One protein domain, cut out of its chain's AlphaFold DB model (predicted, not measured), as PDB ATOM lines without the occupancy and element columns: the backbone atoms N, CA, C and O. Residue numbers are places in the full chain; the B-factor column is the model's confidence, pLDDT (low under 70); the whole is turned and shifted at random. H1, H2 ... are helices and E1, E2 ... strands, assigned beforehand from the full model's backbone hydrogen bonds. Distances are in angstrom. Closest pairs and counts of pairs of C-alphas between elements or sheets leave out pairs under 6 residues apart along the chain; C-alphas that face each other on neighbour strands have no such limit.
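What this domain is: This is residues 30 to 84 of the 257 residues of an uncharacterized protein of Mytilus galloprovincialis (UniProt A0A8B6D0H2). A two-stranded hairpin, E1 and E2, has a helical arm at each end of its chain stretch: H1 extends away from E1 along the length of the model, and H2 branches off after E2 on a course of its own. The two arms H1 and H2 stay apart, and the model is an open, flat frame with no packed core; residues 30 to 44 of H1 and residues 72 to 84, of which 72 to 81 belong to H2, stick out, as does the hairpin's tip, residues 54 to 59. The printed part has 55 residues with named elements in the order H1, E1, E2, H2, an antiparallel sheet in the order E1 - E2, and a mixed class of helices and strands. It is extended, with a radius of gyration of the C-alphas of 17.1 A and spans of 55 by 32 by 9 A.

Where its parts are: Strand E1 is residues 51 to 55, and strand E2 is residues 58 to 62. Helix H1, residues 30 to 45, is 22.6 A long from C-alpha 30 at (150.582, 93.797, 142.999). Helix H2, residues 65 to 81, is 24.8 A long and ends at C-alpha 81 at (179.893, 133.444, 147.029).

How they stand to each other: E1 and E2 form a hairpin of antiparallel neighbours, with 155 degrees between their directions. The C-alphas of Ser 52 and Ile 61 face each other at 4.5 A. N 53 and O 60 are within hydrogen-bond range at 2.9 A, and N 62 and O 51 at 2.8 A. H1 and H2 are apart, as are H1 and E2, and E1 and H2. In H1 and H2 every O i to N i+4 pair is within hydrogen-bond range.

The domain as a whole: The C-alphas farthest apart are those of Tyr 30 and Thr 84, at 55.1 A. The printed part has no cut, and its three links between named elements are tight. Confidence is under 70 at residues 43 to 49 and 79 to 84; the mean pLDDT of the printed part is 78.5.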
ATOM      1  N   TYR A  30     150.344  92.779 144.023       91.88
ATOM      2  CA  TYR A  30     150.582  93.797 142.999       91.88
ATOM      3  C   TYR A  30     151.431  94.958 143.529       91.88
ATOM      4  O   TYR A  30     152.434  95.321 142.915       91.88
ATOM      5  N   ASN A  31     151.080  95.499 144.699       90.88
ATOM      6  CA  ASN A  31     151.824  96.603 145.307       90.88
ATOM      7  C   ASN A  31     153.264  96.206 145.657       90.88
ATOM      8  O   ASN A  31     154.186  96.974 145.387       90.88
ATOM      9  N   LEU A  32     153.477  94.993 146.179       95.38
ATOM     10  CA  LEU A  32     154.818  94.486 146.477       95.38
ATOM     11  C   LEU A  32     155.667  94.339 145.204       95.38
ATOM     12  O   LEU A  32     156.828  94.745 145.184       95.38
ATOM     13  N   ASN A  33     155.092  93.794 144.130       94.25
ATOM     14  CA  ASN A  33     155.796  93.633 142.856       94.25
ATOM     15  C   ASN A  33     156.102  94.981 142.193       94.25
ATOM     16  O   ASN A  33     157.194  95.166 141.654       94.25
ATOM     17  N   ARG A  34     155.178  95.945 142.283       94.00
ATOM     18  CA  ARG A  34     155.401  97.319 141.823       94.00
ATOM     19  C   ARG A  34     156.546  97.980 142.588       94.00
ATOM     20  O   ARG A  34     157.403  98.583 141.951       94.00
ATOM     21  N   GLN A  35     156.591  97.835 143.913       93.75
ATOM     22  CA  GLN A  35     157.663  98.411 144.725       93.75
ATOM     23  C   GLN A  35     159.024  97.803 144.364       93.75
ATOM     24  O   GLN A  35     159.943  98.543 144.037       93.75
ATOM     25  N   LYS A  36     159.118  96.471 144.258       94.81
ATOM     26  CA  LYS A  36     160.351  95.791 143.814       94.81
ATOM     27  C   LYS A  36     160.826  96.253 142.433       94.81
ATOM     28  O   LYS A  36     162.026  96.367 142.201       94.81
ATOM     29  N   ALA A  37     159.903  96.518 141.506       90.31
ATOM     30  CA  ALA A  37     160.249  97.038 140.185       90.31
ATOM     31  C   ALA A  37     160.774  98.483 140.239       90.31
ATOM     32  O   ALA A  37     161.678  98.830 139.478       90.31
ATOM     33  N   LEU A  38     160.227  99.317 141.128       85.62
ATOM     34  CA  LEU A  38     160.710 100.680 141.358       85.62
ATOM     35  C   LEU A  38     162.078 100.684 142.041       85.62
ATOM     36  O   LEU A  38     162.963 101.403 141.585       85.62
ATOM     37  N   ASP A  39     162.282  99.835 143.047       85.19
ATOM     38  CA  ASP A  39     163.561  99.714 143.753       85.19
ATOM     39  C   ASP A  39     164.658  99.222 142.796       85.19
ATOM     40  O   ASP A  39     165.708  99.848 142.683       85.19
ATOM     41  N   LYS A  40     164.365  98.216 141.958       84.75
ATOM     42  CA  LYS A  40     165.297  97.751 140.915       84.75
ATOM     43  C   LYS A  40     165.639  98.840 139.887       84.75
ATOM     44  O   LYS A  40     166.763  98.886 139.388       84.75
ATOM     45  N   LYS A  41     164.688  99.721 139.549       76.94
ATOM     46  CA  LYS A  41     164.954 100.888 138.688       76.94
ATOM     47  C   LYS A  41     165.801 101.939 139.402       76.94
ATOM     48  O   LYS A  41     166.670 102.527 138.767       76.94
ATOM     49  N   LYS A  42     165.571 102.155 140.698       74.88
ATOM     50  CA  LYS A  42     166.350 103.080 141.521       74.88
ATOM     51  C   LYS A  42     167.802 102.617 141.642       74.88
ATOM     52  O   LYS A  42     168.696 103.413 141.385       74.88
ATOM     53  N   ASP A  43     168.035 101.327 141.868       69.88
ATOM     54  CA  ASP A  43     169.384 100.742 141.909       69.88
ATOM     55  C   ASP A  43     170.095 100.808 140.547       69.88
ATOM     56  O   ASP A  43     171.312 100.969 140.472       69.88
ATOM     57  N   SER A  44     169.337 100.745 139.446       65.19
ATOM     58  CA  SER A  44     169.882 100.957 138.099       65.19
ATOM     59  C   SER A  44     170.214 102.425 137.803       65.19
ATOM     60  O   SER A  44     171.020 102.679 136.912       65.19
ATOM     61  N   CYS A  45     169.589 103.375 138.502       57.16
ATOM     62  CA  CYS A  45     169.778 104.815 138.308       57.16
ATOM     63  C   CYS A  45     170.820 105.404 139.278       57.16
ATOM     64  O   CYS A  45     171.487 106.374 138.940       57.16
ATOM     65  N   ASN A  46     171.021 104.765 140.436       56.81
ATOM     66  CA  ASN A  46     172.015 105.131 141.452       56.81
ATOM     67  C   ASN A  46     173.436 104.635 141.161       56.81
ATOM     68  O   ASN A  46     174.330 104.806 141.987       56.81
ATOM     69  N   LYS A  47     173.688 104.045 139.989       61.56
ATOM     70  CA  LYS A  47     175.062 103.978 139.490       61.56
ATOM     71  C   LYS A  47     175.430 105.385 139.043       61.56
ATOM     72  O   LYS A  47     175.212 105.745 137.890       61.56
ATOM     73  N   GLU A  48     175.905 106.189 139.988       60.22
ATOM     74  CA  GLU A  48     176.495 107.501 139.744       60.22
ATOM     75  C   GLU A  48     177.693 107.317 138.812       60.22
ATOM     76  O   GLU A  48     178.816 107.035 139.220       60.22
ATOM     77  N   HIS A  49     177.416 107.368 137.516       69.38
ATOM     78  CA  HIS A  49     178.412 107.232 136.477       69.38
ATOM     79  C   HIS A  49     178.947 108.634 136.207       69.38
ATOM     80  O   HIS A  49     178.406 109.366 135.381       69.38
ATOM     81  N   ILE A  50     179.953 109.028 136.983       74.75
ATOM     82  CA  ILE A  50     180.812 110.151 136.620       74.75
ATOM     83  C   ILE A  50     181.987 109.539 135.871       74.75
ATOM     84  O   ILE A  50     182.850 108.901 136.474       74.75
ATOM     85  N   VAL A  51     182.001 109.697 134.551       83.19
ATOM     86  CA  VAL A  51     183.147 109.299 133.727       83.19
ATOM     87  C   VAL A  51     183.851 110.553 133.270       83.19
ATOM     88  O   VAL A  51     183.238 111.451 132.703       83.19
ATOM     89  N   SER A  52     185.152 110.610 133.527       86.75
ATOM     90  CA  SER A  52     186.015 111.642 132.972       86.75
ATOM     91  C   SER A  52     186.956 111.003 131.963       86.75
ATOM     92  O   SER A  52     187.595 109.989 132.243       86.75
ATOM     93  N   GLU A  53     187.014 111.579 130.768       88.62
ATOM     94  CA  GLU A  53     187.879 111.115 129.690       88.62
ATOM     95  C   GLU A  53     188.525 112.318 129.001       88.62
ATOM     96  O   GLU A  53     187.872 113.318 128.693       88.62
ATOM     97  N   TRP A  54     189.828 112.231 128.742       87.56
ATOM     98  CA  TRP A  54     190.544 113.239 127.968       87.56
ATOM     99  C   TRP A  54     190.431 112.928 126.473       87.56
ATOM    100  O   TRP A  54     190.936 111.907 126.010       87.56
ATOM    101  N   LYS A  55     189.816 113.828 125.697       88.00
ATOM    102  CA  LYS A  55     189.692 113.715 124.231       88.00
ATOM    103  C   LYS A  55     190.256 114.953 123.546       88.00
ATOM    104  O   LYS A  55     189.740 116.056 123.713       88.00
ATOM    105  N   ALA A  56     191.305 114.762 122.742       81.88
ATOM    106  CA  ALA A  56     191.917 115.806 121.911       81.88
ATOM    107  C   ALA A  56     192.198 117.123 122.676       81.88
ATOM    108  O   ALA A  56     191.832 118.210 122.227       81.88
ATOM    109  N   ASN A  57     192.846 117.008 123.841       80.75
ATOM    110  CA  ASN A  57     193.182 118.106 124.760       80.75
ATOM    111  C   ASN A  57     191.988 118.778 125.457       80.75
ATOM    112  O   ASN A  57     192.147 119.864 126.010       80.75
ATOM    113  N   ASN A  58     190.811 118.154 125.451       72.69
ATOM    114  CA  ASN A  58     189.669 118.591 126.247       72.69
ATOM    115  C   ASN A  58     189.343 117.521 127.292       72.69
ATOM    116  O   ASN A  58     189.329 116.329 126.976       72.69
ATOM    117  N   LEU A  59     189.060 117.952 128.518       87.44
ATOM    118  CA  LEU A  59     188.481 117.095 129.545       87.44
ATOM    119  C   LEU A  59     186.973 117.005 129.295       87.44
ATOM    120  O   LEU A  59     186.269 118.012 129.384       87.44
ATOM    121  N   VAL A  60     186.482 115.815 128.958       87.31
ATOM    122  CA  VAL A  60     185.049 115.534 128.828       87.31
ATOM    123  C   VAL A  60     184.607 114.833 130.105       87.31
ATOM    124  O   VAL A  60     185.143 113.780 130.446       87.31
ATOM    125  N   ILE A  61     183.654 115.430 130.819       87.31
ATOM    126  CA  ILE A  61     183.047 114.831 132.009       87.31
ATOM    127  C   ILE A  61     181.597 114.497 131.669       87.31
ATOM    128  O   ILE A  61     180.800 115.388 131.372       87.31
ATOM    129  N   GLU A  62     181.271 113.212 131.685       88.12
ATOM    130  CA  GLU A  62     179.917 112.705 131.511       88.12
ATOM    131  C   GLU A  62     179.283 112.494 132.886       88.12
ATOM    132  O   GLU A  62     179.856 111.833 133.755       88.12
ATOM    133  N   PHE A  63     178.094 113.064 133.074       87.25
ATOM    134  CA  PHE A  63     177.322 112.967 134.307       87.25
ATOM    135  C   PHE A  63     176.008 112.235 134.048       87.25
ATOM    136  O   PHE A  63     175.393 112.389 132.988       87.25
ATOM    137  N   SER A  64     175.505 111.522 135.056       86.88
ATOM    138  CA  SER A  64     174.073 111.223 135.103       86.88
ATOM    139  C   SER A  64     173.276 112.529 135.223       86.88
ATOM    140  O   SER A  64     173.761 113.523 135.767       86.88
ATOM    141  N   THR A  65     172.026 112.541 134.750       84.00
ATOM    142  CA  THR A  65     171.167 113.737 134.823       84.00
ATOM    143  C   THR A  65     171.030 114.263 136.256       84.00
ATOM    144  O   THR A  65     171.077 115.467 136.476       84.00
ATOM    145  N   SER A  66     170.924 113.371 137.247       82.19
ATOM    146  CA  SER A  66     170.856 113.756 138.662       82.19
ATOM    147  C   SER A  66     172.164 114.366 139.174       82.19
ATOM    148  O   SER A  66     172.124 115.372 139.881       82.19
ATOM    149  N   ALA A  67     173.318 113.805 138.798       83.56
ATOM    150  CA  ALA A  67     174.623 114.344 139.178       83.56
ATOM    151  C   ALA A  67     174.877 115.721 138.542       83.56
ATOM    152  O   ALA A  67     175.432 116.604 139.195       83.56
ATOM    153  N   TYR A  68     174.416 115.932 137.305       85.38
ATOM    154  CA  TYR A  68     174.515 117.225 136.632       85.38
ATOM    155  C   TYR A  68     173.726 118.326 137.355       85.38
ATOM    156  O   TYR A  68     174.256 119.415 137.562       85.38
ATOM    157  N   GLU A  69     172.495 118.053 137.796       85.31
ATOM    158  CA  GLU A  69     171.693 119.051 138.526       85.31
ATOM    159  C   GLU A  69     172.305 119.409 139.892       85.31
ATOM    160  O   GLU A  69     172.318 120.580 140.292       85.31
ATOM    161  N   LEU A  70     172.893 118.433 140.592       86.06
ATOM    162  CA  LEU A  70     173.646 118.692 141.824       86.06
ATOM    163  C   LEU A  70     174.894 119.539 141.552       86.06
ATOM    164  O   LEU A  70     175.124 120.535 142.240       86.06
ATOM    165  N   PHE A  71     175.666 119.193 140.521       85.94
ATOM    166  CA  PHE A  71     176.849 119.948 140.112       85.94
ATOM    167  C   PHE A  71     176.501 121.390 139.724       85.94
ATOM    168  O   PHE A  71     177.170 122.331 140.150       85.94
ATOM    169  N   LYS A  72     175.405 121.584 138.987       84.88
ATOM    170  CA  LYS A  72     174.876 122.903 138.629       84.88
ATOM    171  C   LYS A  72     174.516 123.727 139.866       84.88
ATOM    172  O   LYS A  72     174.871 124.902 139.933       84.88
ATOM    173  N   THR A  73     173.866 123.114 140.854       83.88
ATOM    174  CA  THR A  73     173.514 123.781 142.120       83.88
ATOM    175  C   THR A  73     174.765 124.186 142.904       83.88
ATOM    176  O   THR A  73     174.853 125.316 143.380       83.88
ATOM    177  N   LEU A  74     175.763 123.300 142.985       84.56
ATOM    178  CA  LEU A  74     177.044 123.581 143.643       84.56
ATOM    179  C   LEU A  74     177.814 124.706 142.946       84.56
ATOM    180  O   LEU A  74     178.342 125.594 143.614       84.56
ATOM    181  N   LEU A  75     177.841 124.711 141.609       82.69
ATOM    182  CA  LEU A  75     178.412 125.817 140.845       82.69
ATOM    183  C   LEU A  75     177.687 127.122 141.160       82.69
ATOM    184  O   LEU A  75     178.340 128.104 141.483       82.69
ATOM    185  N   GLN A  76     176.354 127.144 141.135       79.62
ATOM    186  CA  GLN A  76     175.589 128.354 141.449       79.62
ATOM    187  C   GLN A  76     175.857 128.867 142.871       79.62
ATOM    188  O   GLN A  76     176.027 130.070 143.054       79.62
ATOM    189  N   GLN A  77     175.965 127.984 143.864       79.12
ATOM    190  CA  GLN A  77     176.283 128.370 145.245       79.12
ATOM    191  C   GLN A  77     177.706 128.938 145.389       79.12
ATOM    192  O   GLN A  77     177.899 129.949 146.071       79.12
ATOM    193  N   ASN A  78     178.692 128.348 144.708       71.38
ATOM    194  CA  ASN A  78     180.072 128.845 144.711       71.38
ATOM    195  C   ASN A  78     180.240 130.142 143.900       71.38
ATOM    196  O   ASN A  78     181.033 131.008 144.258       71.38
ATOM    197  N   LEU A  79     179.458 130.321 142.834       62.97
ATOM    198  CA  LEU A  79     179.444 131.548 142.031       62.97
ATOM    199  C   LEU A  79     178.783 132.711 142.776       62.97
ATOM    200  O   LEU A  79     179.244 133.841 142.676       62.97
ATOM    201  N   LEU A  80     177.737 132.447 143.560       53.00
ATOM    202  CA  LEU A  80     177.089 133.473 144.383       53.00
ATOM    203  C   LEU A  80     177.950 133.913 145.576       53.00
ATOM    204  O   LEU A  80     177.760 135.011 146.090       53.00
ATOM    205  N   SER A  81     178.905 133.085 146.004       52.78
ATOM    206  CA  SER A  81     179.893 133.444 147.029       52.78
ATOM    207  C   SER A  81     181.160 134.087 146.449       52.78
ATOM    208  O   SER A  81     181.871 134.782 147.173       52.78
ATOM    209  N   SER A  82     181.404 133.941 145.142       45.22
ATOM    210  CA  SER A  82     182.589 134.452 144.443       45.22
ATOM    211  C   SER A  82     182.168 135.446 143.351       45.22
ATOM    212  O   SER A  82     181.902 135.060 142.216       45.22
ATOM    213  N   ASN A  83     182.122 136.744 143.670       41.56
ATOM    214  CA  ASN A  83     181.681 137.842 142.783       41.56
ATOM    215  C   ASN A  83     182.491 138.043 141.468       41.56
ATOM    216  O   ASN A  83     182.392 139.096 140.841       41.56
ATOM    217  N   THR A  84     183.303 137.084 141.021       41.53
ATOM    218  CA  THR A  84     184.282 137.266 139.932       41.53
ATOM    219  C   THR A  84     184.074 136.385 138.702       41.53
ATOM    220  O   THR A  84     184.767 136.587 137.705       41.53
TER     221      THR A  84